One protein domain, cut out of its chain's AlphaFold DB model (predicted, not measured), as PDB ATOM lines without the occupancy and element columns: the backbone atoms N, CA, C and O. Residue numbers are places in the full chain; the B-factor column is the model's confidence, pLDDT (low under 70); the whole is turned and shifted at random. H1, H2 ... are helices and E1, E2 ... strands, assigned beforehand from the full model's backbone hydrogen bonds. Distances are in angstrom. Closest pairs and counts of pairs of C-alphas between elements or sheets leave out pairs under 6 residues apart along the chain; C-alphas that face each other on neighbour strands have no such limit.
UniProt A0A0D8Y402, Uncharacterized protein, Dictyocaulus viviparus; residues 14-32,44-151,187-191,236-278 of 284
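This is residues 14 to 32, 44 to 151, 187 to 191 and 236 to 278 of the 284 residues of an uncharacterized protein of Dictyocaulus viviparus (UniProt A0A0D8Y402). With little regular structure, this is a body of long loops around the short strand E1, with helices H1 and H2 packed together on one side. H4 sticks out free, and H5 and H6 lie at one end. The printed part has 175 residues, 67 in named elements, mostly helix, ordered H1, H2, H3, H4, E1, H5, H6. It is only just compact, close to loose: radius of gyration of the C-alphas 18.6 A, spans 61 by 49 by 34 A.

H1, residues 16 to 32, begins at C-alpha (376.841, 223.983, 262.233) and measures 24.3 A. H2, 45 to 67, measures 33.2 A. H3 is 70 to 75, H4 145 to 151, E1 249 to 252, H5 261 to 264, and H6 268 to 273, ending at C-alpha (332.859, 228.169, 250.451).

H1 and H2 touch, C-alphas of Ala 23 and Val 60 closest at 5.4 A, at a steep tilt of 44 degrees, opposite ways. H3 is close to H2 but not clearly touching (Ser 65 and Leu 73, C-alphas 6.5 A), as is H6 to H5. E1 pairs with no named strand; residues 116 to 117 and 237 to 238 pair with it, antiparallel. Every O i to N i+4 pair is within hydrogen-bond range in H1, H2, H4 and H6, 1 of 2 in H3; H5 is too short.

The printed part is cut between residues 32 and 44, where the C-alphas are 21.6 A apart, between residues 151 and 187, where the C-alphas are 29.3 A apart, and between residues 191 and 236, where the C-alphas are 5.3 A apart. The link H3 to H4 is long. Residues 31 to 32 and 44 to 45 are under pLDDT 70.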
ATOM      1  N   ILE A  14     380.173 219.919 267.762       74.81
ATOM      2  CA  ILE A  14     379.335 219.682 266.588       74.81
ATOM      3  C   ILE A  14     379.471 220.913 265.689       74.81
ATOM      4  O   ILE A  14     379.418 222.044 266.180       74.81
ATOM      5  N   SER A  15     379.738 220.694 264.402       87.06
ATOM      6  CA  SER A  15     379.752 221.781 263.425       87.06
ATOM      7  C   SER A  15     378.321 222.252 263.145       87.06
ATOM      8  O   SER A  15     377.361 221.526 263.402       87.06
ATOM      9  N   LEU A  16     378.160 223.469 262.616       88.06
ATOM     10  CA  LEU A  16     376.841 223.983 262.233       88.06
ATOM     11  C   LEU A  16     376.152 223.061 261.216       88.06
ATOM     12  O   LEU A  16     374.980 222.743 261.377       88.06
ATOM     13  N   GLU A  17     376.891 222.612 260.202       89.50
ATOM     14  CA  GLU A  17     376.373 221.727 259.153       89.50
ATOM     15  C   GLU A  17     375.905 220.388 259.731       89.50
ATOM     16  O   GLU A  17     374.791 219.953 259.435       89.50
ATOM     17  N   ASP A  18     376.699 219.785 260.623       90.81
ATOM     18  CA  ASP A  18     376.316 218.547 261.306       90.81
ATOM     19  C   ASP A  18     375.053 218.753 262.156       90.81
ATOM     20  O   ASP A  18     374.148 217.921 262.118       90.81
ATOM     21  N   ALA A  19     374.951 219.871 262.891       91.19
ATOM     22  CA  ALA A  19     373.769 220.180 263.701       91.19
ATOM     23  C   ALA A  19     372.502 220.319 262.848       91.19
ATOM     24  O   ALA A  19     371.447 219.814 263.236       91.19
ATOM     25  N   VAL A  20     372.603 221.000 261.701       91.88
ATOM     26  CA  VAL A  20     371.485 221.207 260.769       91.88
ATOM     27  C   VAL A  20     371.046 219.884 260.149       91.88
ATOM     28  O   VAL A  20     369.857 219.566 260.186       91.88
ATOM     29  N   LEU A  21     371.982 219.093 259.620       91.00
ATOM     30  CA  LEU A  21     371.671 217.803 259.002       91.00
ATOM     31  C   LEU A  21     371.032 216.840 260.004       91.00
ATOM     32  O   LEU A  21     369.987 216.257 259.719       91.00
ATOM     33  N   ASP A  22     371.620 216.722 261.191       92.75
ATOM     34  CA  ASP A  22     371.120 215.852 262.252       92.75
ATOM     35  C   ASP A  22     369.718 216.287 262.717       92.75
ATOM     36  O   ASP A  22     368.808 215.468 262.826       92.75
ATOM     37  N   ALA A  23     369.482 217.594 262.889       91.81
ATOM     38  CA  ALA A  23     368.152 218.117 263.207       91.81
ATOM     39  C   ALA A  23     367.115 217.809 262.112       91.81
ATOM     40  O   ALA A  23     366.012 217.364 262.430       91.81
ATOM     41  N   ILE A  24     367.449 217.998 260.830       90.00
ATOM     42  CA  ILE A  24     366.551 217.673 259.708       90.00
ATOM     43  C   ILE A  24     366.183 216.187 259.725       90.00
ATOM     44  O   ILE A  24     365.006 215.846 259.573       90.00
ATOM     45  N   VAL A  25     367.165 215.308 259.934       89.50
ATOM     46  CA  VAL A  25     366.962 213.854 259.983       89.50
ATOM     47  C   VAL A  25     366.046 213.481 261.143       89.50
ATOM     48  O   VAL A  25     365.017 212.838 260.923       89.50
ATOM     49  N   GLU A  26     366.344 213.933 262.360       88.50
ATOM     50  CA  GLU A  26     365.514 213.634 263.529       88.50
ATOM     51  C   GLU A  26     364.077 214.149 263.351       88.50
ATOM     52  O   GLU A  26     363.124 213.523 263.826       88.50
ATOM     53  N   VAL A  27     363.894 215.333 262.751       86.88
ATOM     54  CA  VAL A  27     362.558 215.927 262.570       86.88
ATOM     55  C   VAL A  27     361.789 215.110 261.542       86.88
ATOM     56  O   VAL A  27     360.654 214.712 261.781       86.88
ATOM     57  N   THR A  28     362.445 214.747 260.442       83.56
ATOM     58  CA  THR A  28     361.876 213.874 259.411       83.56
ATOM     59  C   THR A  28     361.468 212.507 259.968       83.56
ATOM     60  O   THR A  28     360.405 211.996 259.617       83.56
ATOM     61  N   HIS A  29     362.262 211.911 260.862       80.25
ATOM     62  CA  HIS A  29     361.906 210.644 261.511       80.25
ATOM     63  C   HIS A  29     360.651 210.754 262.377       80.25
ATOM     64  O   HIS A  29     359.775 209.898 262.270       80.25
ATOM     65  N   MET A  30     360.537 211.822 263.169       71.44
ATOM     66  CA  MET A  30     359.351 212.102 263.986       71.44
ATOM     67  C   MET A  30     358.088 212.276 263.130       71.44
ATOM     68  O   MET A  30     357.008 211.845 263.522       71.44
ATOM     69  N   PHE A  31     358.224 212.847 261.933       66.06
ATOM     70  CA  PHE A  31     357.122 212.960 260.978       66.06
ATOM     71  C   PHE A  31     356.770 211.632 260.282       66.06
ATOM     72  O   PHE A  31     355.609 211.389 259.966       66.06
ATOM     73  N   ASN A  32     357.738 210.737 260.071       58.94
ATOM     74  CA  ASN A  32     357.513 209.452 259.399       58.94
ATOM     75  C   ASN A  32     357.037 208.318 260.329       58.94
ATOM     76  O   ASN A  32     356.551 207.300 259.830       58.94
ATOM     77  N   SER A  44     341.695 223.287 254.378       57.84
ATOM     78  CA  SER A  44     342.005 223.110 252.951       57.84
ATOM     79  C   SER A  44     343.379 222.437 252.789       57.84
ATOM     80  O   SER A  44     344.305 222.720 253.556       57.84
ATOM     81  N   ASP A  45     343.544 221.559 251.792       67.06
ATOM     82  CA  ASP A  45     344.805 220.823 251.567       67.06
ATOM     83  C   ASP A  45     346.030 221.753 251.507       67.06
ATOM     84  O   ASP A  45     347.143 221.396 251.912       67.06
ATOM     85  N   LYS A  46     345.819 222.989 251.037       77.00
ATOM     86  CA  LYS A  46     346.838 224.040 250.978       77.00
ATOM     87  C   LYS A  46     347.214 224.576 252.356       77.00
ATOM     88  O   LYS A  46     348.405 224.718 252.625       77.00
ATOM     89  N   GLN A  47     346.241 224.863 253.221       82.81
ATOM     90  CA  GLN A  47     346.514 225.377 254.562       82.81
ATOM     91  C   GLN A  47     347.198 224.321 255.429       82.81
ATOM     92  O   GLN A  47     348.211 224.624 256.056       82.81
ATOM     93  N   ALA A  48     346.738 223.064 255.371       82.62
ATOM     94  CA  ALA A  48     347.423 221.939 256.010       82.62
ATOM     95  C   ALA A  48     348.886 221.834 255.554       82.62
ATOM     96  O   ALA A  48     349.798 221.669 256.365       82.62
ATOM     97  N   SER A  49     349.129 221.962 254.246       83.94
ATOM     98  CA  SER A  49     350.480 221.944 253.673       83.94
ATOM     99  C   SER A  49     351.361 223.075 254.207       83.94
ATOM    100  O   SER A  49     352.529 222.847 254.523       83.94
ATOM    101  N   GLU A  50     350.810 224.278 254.354       89.38
ATOM    102  CA  GLU A  50     351.546 225.432 254.868       89.38
ATOM    103  C   GLU A  50     351.854 225.308 256.368       89.38
ATOM    104  O   GLU A  50     352.993 225.553 256.774       89.38
ATOM    105  N   ILE A  51     350.897 224.833 257.176       90.38
ATOM    106  CA  ILE A  51     351.112 224.517 258.598       90.38
ATOM    107  C   ILE A  51     352.275 223.536 258.742       90.38
ATOM    108  O   ILE A  51     353.191 223.784 259.529       90.38
ATOM    109  N   ARG A  52     352.287 222.456 257.949       87.31
ATOM    110  CA  ARG A  52     353.355 221.445 257.984       87.31
ATOM    111  C   ARG A  52     354.721 222.029 257.667       87.31
ATOM    112  O   ARG A  52     355.652 221.808 258.430       87.31
ATOM    113  N   LYS A  53     354.849 222.802 256.585       89.94
ATOM    114  CA  LYS A  53     356.131 223.419 256.193       89.94
ATOM    115  C   LYS A  53     356.668 224.350 257.277       89.94
ATOM    116  O   LYS A  53     357.841 224.275 257.631       89.94
ATOM    117  N   ARG A  54     355.798 225.205 257.819       93.81
ATOM    118  CA  ARG A  54     356.147 226.158 258.880       93.81
ATOM    119  C   ARG A  54     356.557 225.450 260.167       93.81
ATOM    120  O   ARG A  54     357.566 225.808 260.766       93.81
ATOM    121  N   SER A  55     355.823 224.411 260.542       92.69
ATOM    122  CA  SER A  55     356.092 223.643 261.758       92.69
ATOM    123  C   SER A  55     357.355 222.801 261.641       92.69
ATOM    124  O   SER A  55     358.164 222.796 262.562       92.69
ATOM    125  N   PHE A  56     357.565 222.154 260.489       91.56
ATOM    126  CA  PHE A  56     358.787 221.415 260.180       91.56
ATOM    127  C   PHE A  56     360.015 222.312 260.329       91.56
ATOM    128  O   PHE A  56     360.924 221.993 261.091       91.56
ATOM    129  N   PHE A  57     360.006 223.471 259.662       94.56
ATOM    130  CA  PHE A  57     361.087 224.445 259.772       94.56
ATOM    131  C   PHE A  57     361.347 224.837 261.229       94.56
ATOM    132  O   PHE A  57     362.489 224.834 261.683       94.56
ATOM    133  N   ALA A  58     360.290 225.163 261.974       95.62
ATOM    134  CA  ALA A  58     360.430 225.653 263.335       95.62
ATOM    135  C   ALA A  58     360.986 224.591 264.296       95.62
ATOM    136  O   ALA A  58     361.788 224.926 265.162       95.62
ATOM    137  N   GLN A  59     360.626 223.316 264.120       93.38
ATOM    138  CA  GLN A  59     361.204 222.213 264.894       93.38
ATOM    139  C   GLN A  59     362.674 221.967 264.548       93.38
ATOM    140  O   GLN A  59     363.473 221.686 265.441       93.38
ATOM    141  N   VAL A  60     363.050 222.096 263.270       93.94
ATOM    142  CA  VAL A  60     364.462 222.044 262.863       93.94
ATOM    143  C   VAL A  60     365.225 223.187 263.530       93.94
ATOM    144  O   VAL A  60     366.240 222.938 264.173       93.94
ATOM    145  N   ALA A  61     364.708 224.419 263.461       95.75
ATOM    146  CA  ALA A  61     365.314 225.579 264.110       95.75
ATOM    147  C   ALA A  61     365.469 225.381 265.626       95.75
ATOM    148  O   ALA A  61     366.536 225.662 266.167       95.75
ATOM    149  N   GLU A  62     364.452 224.843 266.302       94.62
ATOM    150  CA  GLU A  62     364.485 224.517 267.731       94.62
ATOM    151  C   GLU A  62     365.623 223.535 268.063       94.62
ATOM    152  O   GLU A  62     366.448 223.798 268.939       94.62
ATOM    153  N   ARG A  63     365.728 222.430 267.314       93.50
ATOM    154  CA  ARG A  63     366.742 221.390 267.552       93.50
ATOM    155  C   ARG A  63     368.155 221.840 267.229       93.50
ATOM    156  O   ARG A  63     369.071 221.535 267.988       93.50
ATOM    157  N   VAL A  64     368.342 222.594 266.147       95.06
ATOM    158  CA  VAL A  64     369.634 223.234 265.858       95.06
ATOM    159  C   VAL A  64     369.996 224.184 266.998       95.06
ATOM    160  O   VAL A  64     371.129 224.166 267.474       95.06
ATOM    161  N   SER A  65     369.022 224.951 267.497       94.62
ATOM    162  CA  SER A  65     369.260 225.908 268.577       94.62
ATOM    163  C   SER A  65     369.680 225.233 269.883       94.62
ATOM    164  O   SER A  65     370.556 225.731 270.580       94.62
ATOM    165  N   TYR A  66     369.111 224.066 270.180       91.88
ATOM    166  CA  TYR A  66     369.490 223.251 271.332       91.88
ATOM    167  C   TYR A  66     370.898 222.630 271.202       91.88
ATOM    168  O   TYR A  66     371.607 222.463 272.195       91.88
ATOM    169  N   LYS A  67     371.323 222.278 269.981       91.38
ATOM    170  CA  LYS A  67     372.614 221.608 269.724       91.38
ATOM    171  C   LYS A  67     373.811 222.562 269.712       91.38
ATOM    172  O   LYS A  67     374.935 222.123 269.967       91.38
ATOM    173  N   LEU A  68     373.597 223.841 269.406       90.06
ATOM    174  CA  LEU A  68     374.673 224.821 269.261       90.06
ATOM    175  C   LEU A  68     374.960 225.589 270.565       90.06
ATOM    176  O   LEU A  68     374.038 225.947 271.295       90.06
ATOM    177  N   PRO A  69     376.234 225.924 270.852       87.81
ATOM    178  CA  PRO A  69     376.580 226.864 271.916       87.81
ATOM    179  C   PRO A  69     375.971 228.250 271.679       87.81
ATOM    180  O   PRO A  69     375.848 228.699 270.536       87.81
ATOM    181  N   ARG A  70     375.680 228.981 272.759       83.94
ATOM    182  CA  ARG A  70     375.011 230.291 272.708       83.94
ATOM    183  C   ARG A  70     375.751 231.317 271.844       83.94
ATOM    184  O   ARG A  70     375.115 232.081 271.126       83.94
ATOM    185  N   GLU A  71     377.080 231.309 271.851       84.50
ATOM    186  CA  GLU A  71     377.894 232.193 271.008       84.50
ATOM    187  C   GLU A  71     377.700 231.896 269.513       84.50
ATOM    188  O   GLU A  71     377.679 232.810 268.689       84.50
ATOM    189  N   GLN A  72     377.517 230.619 269.160       87.12
ATOM    190  CA  GLN A  72     377.279 230.199 267.781       87.12
ATOM    191  C   GLN A  72     375.849 230.481 267.324       87.12
ATOM    192  O   GLN A  72     375.665 230.746 266.138       87.12
ATOM    193  N   LEU A  73     374.861 230.481 268.227       87.19
ATOM    194  CA  LEU A  73     373.480 230.847 267.890       87.19
ATOM    195  C   LEU A  73     373.393 232.268 267.337       87.19
ATOM    196  O   LEU A  73     372.804 232.482 266.284       87.19
ATOM    197  N   TYR A  74     374.026 233.236 268.006       86.38
ATOM    198  CA  TYR A  74     374.007 234.625 267.542       86.38
ATOM    199  C   TYR A  74     374.779 234.817 266.235       86.38
ATOM    200  O   TYR A  74     374.318 235.552 265.360       86.38
ATOM    201  N   ALA A  75     375.934 234.156 266.098       88.94
ATOM    202  CA  ALA A  75     376.756 234.236 264.895       88.94
ATOM    203  C   ALA A  75     376.074 233.601 263.670       88.94
ATOM    204  O   ALA A  75     376.252 234.084 262.557       88.94
ATOM    205  N   ASN A  76     375.265 232.558 263.882       90.75
ATOM    206  CA  ASN A  76     374.635 231.762 262.828       90.75
ATOM    207  C   ASN A  76     373.105 231.840 262.867       90.75
ATOM    208  O   ASN A  76     372.427 230.899 262.462       90.75
ATOM    209  N   ARG A  77     372.536 232.952 263.349       90.75
ATOM    210  CA  ARG A  77     371.079 233.080 263.517       90.75
ATOM    211  C   ARG A  77     370.295 232.815 262.224       90.75
ATOM    212  O   ARG A  77     369.206 232.272 262.295       90.75
ATOM    213  N   ASN A  78     370.889 233.101 261.069       92.81
ATOM    214  CA  ASN A  78     370.309 232.935 259.734       92.81
ATOM    215  C   ASN A  78     370.710 231.612 259.045       92.81
ATOM    216  O   ASN A  78     370.600 231.477 257.830       92.81
ATOM    217  N   ALA A  79     371.222 230.624 259.788       91.88
ATOM    218  CA  ALA A  79     371.744 229.380 259.207       91.88
ATOM    219  C   ALA A  79     370.717 228.557 258.411       91.88
ATOM    220  O   ALA A  79     371.101 227.645 257.686       91.88
ATOM    221  N   LEU A  80     369.422 228.842 258.572       92.94
ATOM    222  CA  LEU A  80     368.330 228.120 257.925       92.94
ATOM    223  C   LEU A  80     367.594 228.962 256.869       92.94
ATOM    224  O   LEU A  80     366.531 228.545 256.410       92.94
ATOM    225  N   ASP A  81     368.134 230.118 256.469       91.62
ATOM    226  CA  ASP A  81     367.487 231.023 255.504       91.62
ATOM    227  C   ASP A  81     367.108 230.302 254.195       91.62
ATOM    228  O   ASP A  81     366.009 230.506 253.675       91.62
ATOM    229  N   ASP A  82     367.951 229.376 253.722       88.81
ATOM    230  CA  ASP A  82     367.733 228.606 252.486       88.81
ATOM    231  C   ASP A  82     366.477 227.719 252.518       88.81
ATOM    232  O   ASP A  82     365.875 227.437 251.478       88.81
ATOM    233  N   ILE A  83     366.056 227.281 253.708       90.19
ATOM    234  CA  ILE A  83     364.865 226.442 253.905       90.19
ATOM    235  C   ILE A  83     363.710 227.207 254.568       90.19
ATOM    236  O   ILE A  83     362.704 226.599 254.946       90.19
ATOM    237  N   CYS A  84     363.822 228.533 254.701       93.06
ATOM    238  CA  CYS A  84     362.804 229.372 255.321       93.06
ATOM    239  C   CYS A  84     361.462 229.291 254.559       93.06
ATOM    240  O   CYS A  84     361.384 229.616 253.368       93.06
ATOM    241  N   PRO A  85     360.356 228.909 255.225       93.00
ATOM    242  CA  PRO A  85     359.044 228.809 254.588       93.00
ATOM    243  C   PRO A  85     358.397 230.184 254.364       93.00
ATOM    244  O   PRO A  85     357.477 230.304 253.554       93.00
ATOM    245  N   LEU A  86     358.875 231.233 255.044       92.56
ATOM    246  CA  LEU A  86     358.392 232.607 254.895       92.56
ATOM    247  C   LEU A  86     358.987 233.247 253.635       92.56
ATOM    248  O   LEU A  86     359.838 234.130 253.694       92.56
ATOM    249  N   ARG A  87     358.536 232.781 252.467       81.75
ATOM    250  CA  ARG A  87     358.997 233.286 251.168       81.75
ATOM    251  C   ARG A  87     358.751 234.787 251.036       81.75
ATOM    252  O   ARG A  87     357.748 235.301 251.539       81.75
ATOM    253  N   TYR A  88     359.623 235.462 250.289       85.25
ATOM    254  CA  TYR A  88     359.380 236.833 249.848       85.25
ATOM    255  C   TYR A  88     358.082 236.905 249.030       85.25
ATOM    256  O   TYR A  88     357.853 236.088 248.136       85.25
ATOM    257  N   ILE A  89     357.243 237.893 249.337       89.44
ATOM    258  CA  ILE A  89     355.977 238.140 248.646       89.44
ATOM    259  C   ILE A  89     355.996 239.576 248.131       89.44
ATOM    260  O   ILE A  89     356.033 240.524 248.912       89.44
ATOM    261  N   ALA A  90     355.926 239.736 246.812       93.44
ATOM    262  CA  ALA A  90     355.655 241.032 246.210       93.44
ATOM    263  C   ALA A  90     354.157 241.340 246.351       93.44
ATOM    264  O   ALA A  90     353.317 240.698 245.717       93.44
ATOM    265  N   CYS A  91     353.819 242.310 247.197       94.94
ATOM    266  CA  CYS A  91     352.430 242.687 247.428       94.94
ATOM    267  C   CYS A  91     351.854 243.466 246.243       94.94
ATOM    268  O   CYS A  91     352.393 244.494 245.830       94.94
ATOM    269  N   SER A  92     350.730 242.991 245.709       92.38
ATOM    270  CA  SER A  92     349.969 243.709 244.692       92.38
ATOM    271  C   SER A  92     349.069 244.767 245.333       92.38
ATOM    272  O   SER A  92     348.611 244.633 246.469       92.38
ATOM    273  N   ARG A  93     348.794 245.850 244.597       91.88
ATOM    274  CA  ARG A  93     347.808 246.845 245.028       91.88
ATOM    275  C   ARG A  93     346.413 246.230 244.930       91.88
ATOM    276  O   ARG A  93     345.976 245.861 243.844       91.88
ATOM    277  N   SER A  94     345.714 246.163 246.054       91.69
ATOM    278  CA  SER A  94     344.326 245.712 246.150       91.69
ATOM    279  C   SER A  94     343.529 246.709 246.985       91.69
ATOM    280  O   SER A  94     344.061 247.320 247.909       91.69
ATOM    281  N   LYS A  95     342.239 246.862 246.671       94.75
ATOM    282  CA  LYS A  95     341.302 247.639 247.496       94.75
ATOM    283  C   LYS A  95     340.870 246.876 248.755       94.75
ATOM    284  O   LYS A  95     340.450 247.496 249.727       94.75
ATOM    285  N   TYR A  96     340.939 245.547 248.724       93.44
ATOM    286  CA  TYR A  96     340.404 244.662 249.758       93.44
ATOM    287  C   TYR A  96     341.506 243.848 250.431       93.44
ATOM    288  O   TYR A  96     342.538 243.563 249.816       93.44
ATOM    289  N   ARG A  97     341.249 243.456 251.684       94.12
ATOM    290  CA  ARG A  97     342.121 242.577 252.469       94.12
ATOM    291  C   ARG A  97     342.196 241.186 251.839       94.12
ATOM    292  O   ARG A  97     341.239 240.723 251.217       94.12
ATOM    293  N   SER A  98     343.336 240.530 252.011       94.25
ATOM    294  CA  SER A  98     343.446 239.090 251.792       94.25
ATOM    295  C   SER A  98     342.781 238.355 252.960       94.25
ATOM    296  O   SER A  98     342.793 238.857 254.079       94.25
ATOM    297  N   ALA A  99     342.227 237.165 252.712       93.12
ATOM    298  CA  ALA A  99     341.630 236.348 253.775       93.12
ATOM    299  C   ALA A  99     342.666 235.907 254.826       93.12
ATOM    300  O   ALA A  99     342.343 235.740 255.987       93.12
ATOM    301  N   SER A 100     343.928 235.751 254.422       93.12
ATOM    302  CA  SER A 100     345.018 235.306 255.292       93.12
ATOM    303  C   SER A 100     345.706 236.438 256.065       93.12
ATOM    304  O   SER A 100     346.663 236.183 256.793       93.12
ATOM    305  N   GLY A 101     345.325 237.701 255.841       95.00
ATOM    306  CA  GLY A 101     346.019 238.877 256.382       95.00
ATOM    307  C   GLY A 101     347.369 239.204 255.716       95.00
ATOM    308  O   GLY A 101     347.971 240.236 256.019       95.00
ATOM    309  N   ILE A 102     347.843 238.379 254.771       94.94
ATOM    310  CA  ILE A 102     349.074 238.631 254.007       94.94
ATOM    311  C   ILE A 102     348.977 239.964 253.255       94.94
ATOM    312  O   ILE A 102     347.936 240.289 252.677       94.94
ATOM    313  N   CYS A 103     350.088 240.701 253.205       95.62
ATOM    314  CA  CYS A 103     350.221 241.994 252.525       95.62
ATOM    315  C   CYS A 103     349.443 243.156 253.156       95.62
ATOM    316  O   CYS A 103     349.335 244.217 252.540       95.62
ATOM    317  N   ASN A 104     348.962 243.007 254.393       95.06
ATOM    318  CA  ASN A 104     348.476 244.146 255.174       95.06
ATOM    319  C   ASN A 104     349.616 245.151 255.434       95.06
ATOM    320  O   ASN A 104     349.471 246.345 255.181       95.06
ATOM    321  N   ASN A 105     350.794 244.647 255.820       94.19
ATOM    322  CA  ASN A 105     352.035 245.416 255.845       94.19
ATOM    323  C   ASN A 105     352.874 245.102 254.597       94.19
ATOM    324  O   ASN A 105     353.420 244.010 254.466       94.19
ATOM    325  N   VAL A 106     353.012 246.063 253.682       93.56
ATOM    326  CA  VAL A 106     353.747 245.873 252.415       93.56
ATOM    327  C   VAL A 106     355.262 245.725 252.582       93.56
ATOM    328  O   VAL A 106     355.911 245.166 251.703       93.56
ATOM    329  N   LEU A 107     355.830 246.214 253.690       92.19
ATOM    330  CA  LEU A 107     357.258 246.070 254.001       92.19
ATOM    331  C   LEU A 107     357.561 244.731 254.680       92.19
ATOM    332  O   LEU A 107     358.682 244.239 254.597       92.19
ATOM    333  N   SER A 108     356.564 244.142 255.342       92.81
ATOM    334  CA  SER A 108     356.660 242.839 256.000       92.81
ATOM    335  C   SER A 108     355.371 242.040 255.765       92.81
ATOM    336  O   SER A 108     354.491 242.012 256.628       92.81
ATOM    337  N   PRO A 109     355.231 241.395 254.588       94.75
ATOM    338  CA  PRO A 109     353.964 240.818 254.127       94.75
ATOM    339  C   PRO A 109     353.330 239.779 255.051       94.75
ATOM    340  O   PRO A 109     352.113 239.616 255.015       94.75
ATOM    341  N   HIS A 110     354.130 239.073 255.857       95.00
ATOM    342  CA  HIS A 110     353.660 238.038 256.788       95.00
ATOM    343  C   HIS A 110     353.284 238.583 258.173       95.00
ATOM    344  O   HIS A 110     352.710 237.852 258.975       95.00
ATOM    345  N   SER A 111     353.600 239.842 258.487       93.75
ATOM    346  CA  SER A 111     353.324 240.404 259.811       93.75
ATOM    347  C   SER A 111     351.821 240.513 260.065       93.75
ATOM    348  O   SER A 111     351.115 241.223 259.353       93.75
ATOM    349  N   GLY A 112     351.355 239.818 261.104       94.56
ATOM    350  CA  GLY A 112     349.939 239.740 261.472       94.56
ATOM    351  C   GLY A 112     349.108 238.802 260.593       94.56
ATOM    352  O   GLY A 112     347.904 238.702 260.801       94.56
ATOM    353  N   ALA A 113     349.721 238.119 259.624       96.12
ATOM    354  CA  ALA A 113     349.042 237.109 258.824       96.12
ATOM    355  C   ALA A 113     348.839 235.807 259.617       96.12
ATOM    356  O   ALA A 113     349.560 235.526 260.577       96.12
ATOM    357  N   VAL A 114     347.900 234.981 259.156       95.50
ATOM    358  CA  VAL A 114     347.679 233.624 259.674       95.50
ATOM    359  C   VAL A 114     348.950 232.773 259.585       95.50
ATOM    360  O   VAL A 114     349.827 232.972 258.732       95.50
ATOM    361  N   LEU A 115     349.030 231.761 260.446       95.00
ATOM    362  CA  LEU A 115     350.139 230.807 260.546       95.00
ATOM    363  C   LEU A 115     351.488 231.464 260.890       95.00
ATOM    364  O   LEU A 115     352.546 230.874 260.641       95.00
ATOM    365  N   HIS A 116     351.483 232.701 261.385       95.50
ATOM    366  CA  HIS A 116     352.679 233.419 261.818       95.50
ATOM    367  C   HIS A 116     352.875 233.283 263.333       95.50
ATOM    368  O   HIS A 116     351.949 232.929 264.063       95.50
ATOM    369  N   SER A 117     354.088 233.530 263.827       96.44
ATOM    370  CA  SER A 117     354.355 233.510 265.267       96.44
ATOM    371  C   SER A 117     353.682 234.681 265.980       96.44
ATOM    372  O   SER A 117     353.681 235.797 265.454       96.44
ATOM    373  N   PHE A 118     353.221 234.471 267.215       96.38
ATOM    374  CA  PHE A 118     352.853 235.588 268.092       96.38
ATOM    375  C   PHE A 118     354.040 236.531 268.328       96.38
ATOM    376  O   PHE A 118     355.187 236.099 268.461       96.38
ATOM    377  N   GLN A 119     353.757 237.832 268.436       93.88
ATOM    378  CA  GLN A 119     354.764 238.805 268.842       93.88
ATOM    379  C   GLN A 119     355.064 238.658 270.336       93.88
ATOM    380  O   GLN A 119     354.166 238.626 271.177       93.88
ATOM    381  N   ARG A 120     356.351 238.622 270.677       93.38
ATOM    382  CA  ARG A 120     356.811 238.609 272.063       93.38
ATOM    383  C   ARG A 120     357.007 240.033 272.576       93.38
ATOM    384  O   ARG A 120     357.838 240.765 272.049       93.38
ATOM    385  N   ALA A 121     356.264 240.406 273.618       95.81
ATOM    386  CA  ALA A 121     356.503 241.648 274.362       95.81
ATOM    387  C   ALA A 121     357.716 241.533 275.303       95.81
ATOM    388  O   ALA A 121     358.395 242.519 275.567       95.81
ATOM    389  N   LEU A 122     357.995 240.315 275.779       96.31
ATOM    390  CA  LEU A 122     359.140 239.963 276.614       96.31
ATOM    391  C   LEU A 122     359.830 238.713 276.047       96.31
ATOM    392  O   LEU A 122     359.154 237.896 275.411       96.31
ATOM    393  N   PRO A 123     361.143 238.530 276.278       94.56
ATOM    394  CA  PRO A 123     361.842 237.301 275.909       94.56
ATOM    395  C   PRO A 123     361.150 236.045 276.457       94.56
ATOM    396  O   PRO A 123     360.503 236.086 277.503       94.56
ATOM    397  N   ALA A 124     361.276 234.928 275.737       95.19
ATOM    398  CA  ALA A 124     360.766 233.645 276.209       95.19
ATOM    399  C   ALA A 124     361.549 233.160 277.440       95.19
ATOM    400  O   ALA A 124     362.746 233.415 277.551       95.19
ATOM    401  N   ASP A 125     360.871 232.432 278.325       95.25
ATOM    402  CA  ASP A 125     361.446 231.874 279.550       95.25
ATOM    403  C   ASP A 125     361.171 230.364 279.599       95.25
ATOM    404  O   ASP A 125     360.123 229.910 280.069       95.25
ATOM    405  N   TYR A 126     362.097 229.608 279.011       95.19
ATOM    406  CA  TYR A 126     362.106 228.146 278.962       95.19
ATOM    407  C   TYR A 126     363.223 227.605 279.860       95.19
ATOM    408  O   TYR A 126     364.230 228.281 280.072       95.19
ATOM    409  N   GLY A 127     363.077 226.382 280.381       94.38
ATOM    410  CA  GLY A 127     364.050 225.799 281.315       94.38
ATOM    411  C   GLY A 127     365.466 225.681 280.735       94.38
ATOM    412  O   GLY A 127     366.449 225.876 281.451       94.38
ATOM    413  N   ASP A 128     365.544 225.429 279.427       92.44
ATOM    414  CA  ASP A 128     366.755 225.325 278.609       92.44
ATOM    415  C   ASP A 128     366.991 226.560 277.723       92.44
ATOM    416  O   ASP A 128     367.814 226.515 276.815       92.44
ATOM    417  N   GLU A 129     366.248 227.644 277.964       92.31
ATOM    418  CA  GLU A 129     366.224 228.869 277.154       92.31
ATOM    419  C   GLU A 129     365.717 228.697 275.707       92.31
ATOM    420  O   GLU A 129     365.575 229.699 275.013       92.31
ATOM    421  N   ILE A 130     365.391 227.485 275.244       93.94
ATOM    422  CA  ILE A 130     365.005 227.205 273.854       93.94
ATOM    423  C   ILE A 130     363.553 226.752 273.761       93.94
ATOM    424  O   ILE A 130     362.753 227.411 273.090       93.94
ATOM    425  N   SER A 131     363.196 225.641 274.400       94.56
ATOM    426  CA  SER A 131     361.880 225.030 274.222       94.56
ATOM    427  C   SER A 131     361.428 224.090 275.329       94.56
ATOM    428  O   SER A 131     360.269 223.678 275.282       94.56
ATOM    429  N   SER A 132     362.254 223.729 276.308       93.69
ATOM    430  CA  SER A 132     361.810 222.864 277.404       93.69
ATOM    431  C   SER A 132     360.777 223.562 278.290       93.69
ATOM    432  O   SER A 132     360.611 224.782 278.258       93.69
ATOM    433  N   TRP A 133     360.049 222.798 279.102       91.56
ATOM    434  CA  TRP A 133     359.144 223.385 280.087       91.56
ATOM    435  C   TRP A 133     359.894 224.312 281.041       91.56
ATOM    436  O   TRP A 133     361.055 224.087 281.384       91.56
ATOM    437  N   LYS A 134     359.226 225.389 281.455       94.25
ATOM    438  CA  LYS A 134     359.811 226.355 282.378       94.25
ATOM    439  C   LYS A 134     360.154 225.677 283.707       94.25
ATOM    440  O   LYS A 134     359.357 224.908 284.242       94.25
ATOM    441  N   LEU A 135     361.320 226.022 284.242       95.31
ATOM    442  CA  LEU A 135     361.765 225.628 285.575       95.31
ATOM    443  C   LEU A 135     361.599 226.789 286.563       95.31
ATOM    444  O   LEU A 135     361.401 227.942 286.169       95.31
ATOM    445  N   SER A 136     361.673 226.480 287.855       95.06
ATOM    446  CA  SER A 136     361.740 227.488 288.909       95.06
ATOM    447  C   SER A 136     363.026 228.321 288.798       95.06
ATOM    448  O   SER A 136     363.953 227.994 288.049       95.06
ATOM    449  N   VAL A 137     363.097 229.406 289.574       92.75
ATOM    450  CA  VAL A 137     364.313 230.233 289.683       92.75
ATOM    451  C   VAL A 137     365.509 229.390 290.144       92.75
ATOM    452  O   VAL A 137     366.611 229.560 289.626       92.75
ATOM    453  N   ASP A 138     365.259 228.418 291.024       94.69
ATOM    454  CA  ASP A 138     366.251 227.483 291.566       94.69
ATOM    455  C   ASP A 138     366.499 226.259 290.660       94.69
ATOM    456  O   ASP A 138     367.259 225.367 291.018       94.69
ATOM    457  N   LYS A 139     365.906 226.240 289.454       92.25
ATOM    458  CA  LYS A 139     365.980 225.160 288.449       92.25
ATOM    459  C   LYS A 139     365.255 223.859 288.818       92.25
ATOM    460  O   LYS A 139     365.446 222.847 288.145       92.25
ATOM    461  N   ASP A 140     364.352 223.915 289.788       94.62
ATOM    462  CA  ASP A 140     363.452 222.812 290.131       94.62
ATOM    463  C   ASP A 140     362.208 222.773 289.230       94.62
ATOM    464  O   ASP A 140     361.849 223.754 288.568       94.62
ATOM    465  N   GLN A 141     361.515 221.631 289.215       91.44
ATOM    466  CA  GLN A 141     360.220 221.506 288.542       91.44
ATOM    467  C   GLN A 141     359.171 222.411 289.203       91.44
ATOM    468  O   GLN A 141     359.106 222.535 290.427       91.44
ATOM    469  N   LEU A 142     358.332 223.048 288.383       91.81
ATOM    470  CA  LEU A 142     357.219 223.854 288.879       91.81
ATOM    471  C   LEU A 142     356.117 222.958 289.475       91.81
ATOM    472  O   LEU A 142     355.945 221.825 289.023       91.81
ATOM    473  N   PRO A 143     355.334 223.457 290.452       89.19
ATOM    474  CA  PRO A 143     354.194 222.717 290.983       89.19
ATOM    475  C   PRO A 143     353.210 222.299 289.886       89.19
ATOM    476  O   PRO A 143     352.964 223.061 288.949       89.19
ATOM    477  N   HIS A 144     352.602 221.121 290.045       86.44
ATOM    478  CA  HIS A 144     351.629 220.603 289.086       86.44
ATOM    479  C   HIS A 144     350.458 221.596 288.881       86.44
ATOM    480  O   HIS A 144     349.914 222.107 289.870       86.44
ATOM    481  N   PRO A 145     350.036 221.885 287.630       87.38
ATOM    482  CA  PRO A 145     348.997 222.880 287.354       87.38
ATOM    483  C   PRO A 145     347.669 222.599 288.060       87.38
ATOM    484  O   PRO A 145     347.053 223.528 288.589       87.38
ATOM    485  N   ASN A 146     347.254 221.331 288.135       81.06
ATOM    486  CA  ASN A 146     345.997 220.955 288.785       81.06
ATOM    487  C   ASN A 146     346.048 221.190 290.295       81.06
ATOM    488  O   ASN A 146     345.085 221.710 290.858       81.06
ATOM    489  N   ARG A 147     347.198 220.956 290.943       81.62
ATOM    490  CA  ARG A 147     347.396 221.286 292.361       81.62
ATOM    491  C   ARG A 147     347.225 222.784 292.616       81.62
ATOM    492  O   ARG A 147     346.564 223.176 293.579       81.62
ATOM    493  N   ILE A 148     347.783 223.631 291.748       85.69
ATOM    494  CA  ILE A 148     347.631 225.091 291.848       85.69
ATOM    495  C   ILE A 148     346.181 225.511 291.595       85.69
ATOM    496  O   ILE A 148     345.623 226.274 292.384       85.69
ATOM    497  N   ALA A 149     345.543 224.987 290.545       83.88
ATOM    498  CA  ALA A 149     344.144 225.268 290.241       83.88
ATOM    499  C   ALA A 149     343.228 224.863 291.405       83.88
ATOM    500  O   ALA A 149     342.385 225.644 291.846       83.88
ATOM    501  N   HIS A 150     343.427 223.677 291.971       77.00
ATOM    502  CA  HIS A 150     342.681 223.214 293.130       77.00
ATOM    503  C   HIS A 150     342.903 224.094 294.357       77.00
ATOM    504  O   HIS A 150     341.930 224.480 295.000       77.00
ATOM    505  N   MET A 151     344.144 224.471 294.660       81.00
ATOM    506  CA  MET A 151     344.448 225.359 295.782       81.00
ATOM    507  C   MET A 151     343.787 226.740 295.634       81.00
ATOM    508  O   MET A 151     343.211 227.250 296.594       81.00
ATOM    509  N   ALA A 187     343.225 235.749 267.477       96.50
ATOM    510  CA  ALA A 187     344.069 234.713 268.049       96.50
ATOM    511  C   ALA A 187     343.408 233.333 268.045       96.50
ATOM    512  O   ALA A 187     342.372 233.104 268.665       96.50
ATOM    513  N   ALA A 188     344.110 232.365 267.463       95.31
ATOM    514  CA  ALA A 188     343.773 230.954 267.561       95.31
ATOM    515  C   ALA A 188     345.035 230.133 267.861       95.31
ATOM    516  O   ALA A 188     345.899 229.937 267.007       95.31
ATOM    517  N   ILE A 189     345.140 229.648 269.101       94.50
ATOM    518  CA  ILE A 189     346.215 228.757 269.548       94.50
ATOM    519  C   ILE A 189     345.688 227.329 269.467       94.50
ATOM    520  O   ILE A 189     344.743 226.977 270.171       94.50
ATOM    521  N   VAL A 190     346.308 226.504 268.627       92.00
ATOM    522  CA  VAL A 190     345.905 225.104 268.439       92.00
ATOM    523  C   VAL A 190     346.967 224.150 268.986       92.00
ATOM    524  O   VAL A 190     348.153 224.494 268.973       92.00
ATOM    525  N   PRO A 191     346.576 222.962 269.477       93.25
ATOM    526  CA  PRO A 191     347.526 221.910 269.824       93.25
ATOM    527  C   PRO A 191     348.324 221.455 268.598       93.25
ATOM    528  O   PRO A 191     347.844 221.538 267.465       93.25
ATOM    529  N   GLN A 236     350.952 224.292 268.607       95.00
ATOM    530  CA  GLN A 236     351.599 224.287 267.300       95.00
ATOM    531  C   GLN A 236     352.716 225.333 267.242       95.00
ATOM    532  O   GLN A 236     352.596 226.443 267.772       95.00
ATOM    533  N   ILE A 237     353.813 224.964 266.591       95.25
ATOM    534  CA  ILE A 237     355.034 225.761 266.514       95.25
ATOM    535  C   ILE A 237     355.127 226.508 265.180       95.25
ATOM    536  O   ILE A 237     354.826 225.943 264.132       95.25
ATOM    537  N   ALA A 238     355.558 227.767 265.215       96.00
ATOM    538  CA  ALA A 238     355.791 228.598 264.037       96.00
ATOM    539  C   ALA A 238     357.268 229.017 263.912       96.00
ATOM    540  O   ALA A 238     357.966 229.114 264.925       96.00
ATOM    541  N   PRO A 239     357.748 229.311 262.689       95.81
ATOM    542  CA  PRO A 239     359.018 229.991 262.479       95.81
ATOM    543  C   PRO A 239     359.028 231.331 263.214       95.81
ATOM    544  O   PRO A 239     357.987 231.983 263.334       95.81
ATOM    545  N   SER A 240     360.204 231.782 263.642       94.69
ATOM    546  CA  SER A 240     360.369 233.179 264.040       94.69
ATOM    547  C   SER A 240     360.093 234.104 262.847       94.69
ATOM    548  O   SER A 240     360.180 233.693 261.688       94.69
ATOM    549  N   ALA A 241     359.784 235.375 263.116       92.00
ATOM    550  CA  ALA A 241     359.397 236.331 262.075       92.00
ATOM    551  C   ALA A 241     360.436 236.500 260.947       92.00
ATOM    552  O   ALA A 241     360.085 236.926 259.849       92.00
ATOM    553  N   ARG A 242     361.701 236.158 261.222       91.25
ATOM    554  CA  ARG A 242     362.827 236.215 260.283       91.25
ATOM    555  C   ARG A 242     363.432 234.850 259.960       91.25
ATOM    556  O   ARG A 242     364.513 234.815 259.398       91.25
ATOM    557  N   CYS A 243     362.774 233.746 260.326       93.69
ATOM    558  CA  CYS A 243     363.344 232.399 260.192       93.69
ATOM    559  C   CYS A 243     364.698 232.219 260.918       93.69
ATOM    560  O   CYS A 243     365.479 231.332 260.599       93.69
ATOM    561  N   GLU A 244     364.960 233.037 261.934       94.12
ATOM    562  CA  GLU A 244     366.160 232.949 262.754       94.12
ATOM    563  C   GLU A 244     366.087 231.759 263.727       94.12
ATOM    564  O   GLU A 244     365.010 231.452 264.262       94.12
ATOM    565  N   LEU A 245     367.246 231.147 263.996       94.94
ATOM    566  CA  LEU A 245     367.469 230.242 265.126       94.94
ATOM    567  C   LEU A 245     367.151 230.940 266.455       94.94
ATOM    568  O   LEU A 245     367.316 232.153 266.602       94.94
ATOM    569  N   GLY A 246     366.743 230.161 267.453       93.12
ATOM    570  CA  GLY A 246     366.496 230.643 268.801       93.12
ATOM    571  C   GLY A 246     365.358 229.903 269.489       93.12
ATOM    572  O   GLY A 246     365.161 228.702 269.325       93.12
ATOM    573  N   THR A 247     364.611 230.649 270.297       94.75
ATOM    574  CA  THR A 247     363.574 230.098 271.169       94.75
ATOM    575  C   THR A 247     362.319 229.709 270.392       94.75
ATOM    576  O   THR A 247     361.909 230.428 269.472       94.75
ATOM    577  N   ARG A 248     361.629 228.660 270.842       96.06
ATOM    578  CA  ARG A 248     360.342 228.200 270.310       96.06
ATOM    579  C   ARG A 248     359.318 229.337 270.207       96.06
ATOM    580  O   ARG A 248     359.156 230.130 271.137       96.06
ATOM    581  N   GLN A 249     358.577 229.391 269.099       96.69
ATOM    582  CA  GLN A 249     357.473 230.336 268.889       96.69
ATOM    583  C   GLN A 249     356.156 229.595 268.656       96.69
ATOM    584  O   GLN A 249     356.120 228.598 267.941       96.69
ATOM    585  N   GLN A 250     355.067 230.082 269.250       96.38
ATOM    586  CA  GLN A 250     353.732 229.510 269.062       96.38
ATOM    587  C   GLN A 250     353.089 230.090 267.800       96.38
ATOM    588  O   GLN A 250     353.199 231.290 267.541       96.38
ATOM    589  N   MET A 251     352.417 229.238 267.031       96.62
ATOM    590  CA  MET A 251     351.688 229.634 265.830       96.62
ATOM    591  C   MET A 251     350.350 230.275 266.198       96.62
ATOM    592  O   MET A 251     349.578 229.693 266.961       96.62
ATOM    593  N   ASN A 252     350.062 231.435 265.612       96.88
ATOM    594  CA  ASN A 252     348.709 231.962 265.547       96.88
ATOM    595  C   ASN A 252     348.027 231.417 264.288       96.88
ATOM    596  O   ASN A 252     348.496 231.652 263.175       96.88
ATOM    597  N   MET A 253     346.948 230.659 264.455       94.38
ATOM    598  CA  MET A 253     346.147 230.157 263.339       94.38
ATOM    599  C   MET A 253     345.180 231.206 262.788       94.38
ATOM    600  O   MET A 253     344.720 231.030 261.665       94.38
ATOM    601  N   ALA A 254     344.923 232.274 263.543       95.12
ATOM    602  CA  ALA A 254     344.160 233.432 263.101       95.12
ATOM    603  C   ALA A 254     345.090 234.541 262.596       95.12
ATOM    604  O   ALA A 254     346.290 234.576 262.905       95.12
ATOM    605  N   SER A 255     344.538 235.459 261.814       95.94
ATOM    606  CA  SER A 255     345.150 236.751 261.554       95.94
ATOM    607  C   SER A 255     345.178 237.561 262.856       95.94
ATOM    608  O   SER A 255     344.441 237.298 263.795       95.94
ATOM    609  N   SER A 256     346.078 238.536 262.962       96.56
ATOM    610  CA  SER A 256     346.144 239.420 264.139       96.56
ATOM    611  C   SER A 256     345.262 240.665 263.994       96.56
ATOM    612  O   SER A 256     345.353 241.579 264.815       96.56
ATOM    613  N   PHE A 257     344.479 240.757 262.920       96.88
ATOM    614  CA  PHE A 257     343.657 241.919 262.609       96.88
ATOM    615  C   PHE A 257     342.213 241.682 263.048       96.88
ATOM    616  O   PHE A 257     341.746 240.558 263.086       96.88
ATOM    617  N   ILE A 258     341.493 242.762 263.346       97.31
ATOM    618  CA  ILE A 258     340.042 242.699 263.534       97.31
ATOM    619  C   ILE A 258     339.413 242.835 262.146       97.31
ATOM    620  O   ILE A 258     339.225 243.955 261.650       97.31
ATOM    621  N   ASP A 259     339.198 241.712 261.470       96.12
ATOM    622  CA  ASP A 259     338.692 241.659 260.097       96.12
ATOM    623  C   ASP A 259     337.542 240.664 259.881       96.12
ATOM    624  O   ASP A 259     337.131 240.434 258.738       96.12
ATOM    625  N   ALA A 260     336.926 240.215 260.977       95.62
ATOM    626  CA  ALA A 260     335.799 239.293 261.001       95.62
ATOM    627  C   ALA A 260     336.122 237.938 260.350       95.62
ATOM    628  O   ALA A 260     335.283 237.340 259.665       95.62
ATOM    629  N   GLU A 261     337.320 237.428 260.617       92.62
ATOM    630  CA  GLU A 261     337.782 236.092 260.271       92.62
ATOM    631  C   GLU A 261     336.772 234.993 260.660       92.62
ATOM    632  O   GLU A 261     336.479 234.151 259.807       92.62
ATOM    633  N   PRO A 262     336.108 235.002 261.841       92.38
ATOM    634  CA  PRO A 262     335.100 233.986 262.157       92.38
ATOM    635  C   PRO A 262     333.943 233.943 261.140       92.38
ATOM    636  O   PRO A 262     333.370 232.882 260.878       92.38
ATOM    637  N   ILE A 263     333.626 235.083 260.515       93.94
ATOM    638  CA  ILE A 263     332.575 235.212 259.495       93.94
ATOM    639  C   ILE A 263     333.110 234.839 258.113       93.94
ATOM    640  O   ILE A 263     332.457 234.094 257.387       93.94
ATOM    641  N   TYR A 264     334.277 235.354 257.725       93.00
ATOM    642  CA  TYR A 264     334.770 235.242 256.349       93.00
ATOM    643  C   TYR A 264     335.727 234.076 256.112       93.00
ATOM    644  O   TYR A 264     335.910 233.687 254.964       93.00
ATOM    645  N   GLY A 265     336.269 233.477 257.166       92.38
ATOM    646  CA  GLY A 265     337.332 232.489 257.068       92.38
ATOM    647  C   GLY A 265     338.696 233.112 256.790       92.38
ATOM    648  O   GLY A 265     338.809 234.283 256.425       92.38
ATOM    649  N   ASN A 266     339.730 232.293 256.941       92.38
ATOM    650  CA  ASN A 266     341.123 232.752 256.968       92.38
ATOM    651  C   ASN A 266     341.966 232.243 255.788       92.38
ATOM    652  O   ASN A 266     343.162 232.519 255.640       92.38
ATOM    653  N   THR A 267     341.298 231.527 254.885       92.12
ATOM    654  CA  THR A 267     341.797 231.125 253.573       92.12
ATOM    655  C   THR A 267     340.846 231.604 252.487       92.12
ATOM    656  O   THR A 267     339.660 231.843 252.720       92.12
ATOM    657  N   ILE A 268     341.357 231.745 251.262       90.31
ATOM    658  CA  ILE A 268     340.502 232.103 250.128       90.31
ATOM    659  C   ILE A 268     339.504 230.985 249.816       90.31
ATOM    660  O   ILE A 268     338.381 231.270 249.416       90.31
ATOM    661  N   GLU A 269     339.898 229.726 250.014       90.44
ATOM    662  CA  GLU A 269     339.031 228.564 249.839       90.44
ATOM    663  C   GLU A 269     337.831 228.624 250.793       90.44
ATOM    664  O   GLU A 269     336.693 228.629 250.325       90.44
ATOM    665  N   GLU A 270     338.072 228.800 252.095       90.25
ATOM    666  CA  GLU A 270     337.008 228.917 253.101       90.25
ATOM    667  C   GLU A 270     336.104 230.130 252.826       90.25
ATOM    668  O   GLU A 270     334.877 230.025 252.842       90.25
ATOM    669  N   ALA A 271     336.691 231.277 252.470       90.69
ATOM    670  CA  ALA A 271     335.924 232.472 252.126       90.69
ATOM    671  C   ALA A 271     335.029 232.280 250.893       90.69
ATOM    672  O   ALA A 271     333.958 232.884 250.795       90.69
ATOM    673  N   LEU A 272     335.455 231.463 249.926       91.00
ATOM    674  CA  LEU A 272     334.666 231.127 248.741       91.00
ATOM    675  C   LEU A 272     333.600 230.063 249.018       91.00
ATOM    676  O   LEU A 272     332.577 230.080 248.328       91.00
ATOM    677  N   GLU A 273     333.832 229.161 249.972       90.94
ATOM    678  CA  GLU A 273     332.859 228.169 250.451       90.94
ATOM    679  C   GLU A 273     331.731 228.830 251.244       90.94
ATOM    680  O   GLU A 273     330.559 228.546 251.001       90.94
ATOM    681  N   LYS A 274     332.055 229.808 252.098       91.44
ATOM    682  CA  LYS A 274     331.063 230.592 252.853       91.44
ATOM    683  C   LYS A 274     330.227 231.533 251.978       91.44
ATOM    684  O   LYS A 274     329.316 232.188 252.473       91.44
ATOM    685  N   ARG A 275     330.495 231.653 250.675       93.56
ATOM    686  CA  ARG A 275     329.749 232.532 249.756       93.56
ATOM    687  C   ARG A 275     328.760 231.743 248.910       93.56
ATOM    688  O   ARG A 275     329.122 230.785 248.241       93.56
ATOM    689  N   THR A 276     327.544 232.270 248.769       93.94
ATOM    690  CA  THR A 276     326.552 231.758 247.796       93.94
ATOM    691  C   THR A 276     326.969 231.959 246.339       93.94
ATOM    692  O   THR A 276     326.379 231.372 245.434       93.94
ATOM    693  N   ARG A 277     327.932 232.863 246.099       91.31
ATOM    694  CA  ARG A 277     328.337 233.361 244.771       91.31
ATOM    695  C   ARG A 277     327.185 233.994 243.974       91.31
ATOM    696  O   ARG A 277     327.295 234.167 242.765       91.31
ATOM    697  N   LYS A 278     326.102 234.388 244.653       94.19
ATOM    698  CA  LYS A 278     324.957 235.109 244.086       94.19
ATOM    699  C   LYS A 278     324.825 236.454 244.786       94.19
ATOM    700  O   LYS A 278     324.774 236.505 246.011       94.19
TER     701      LYS A 278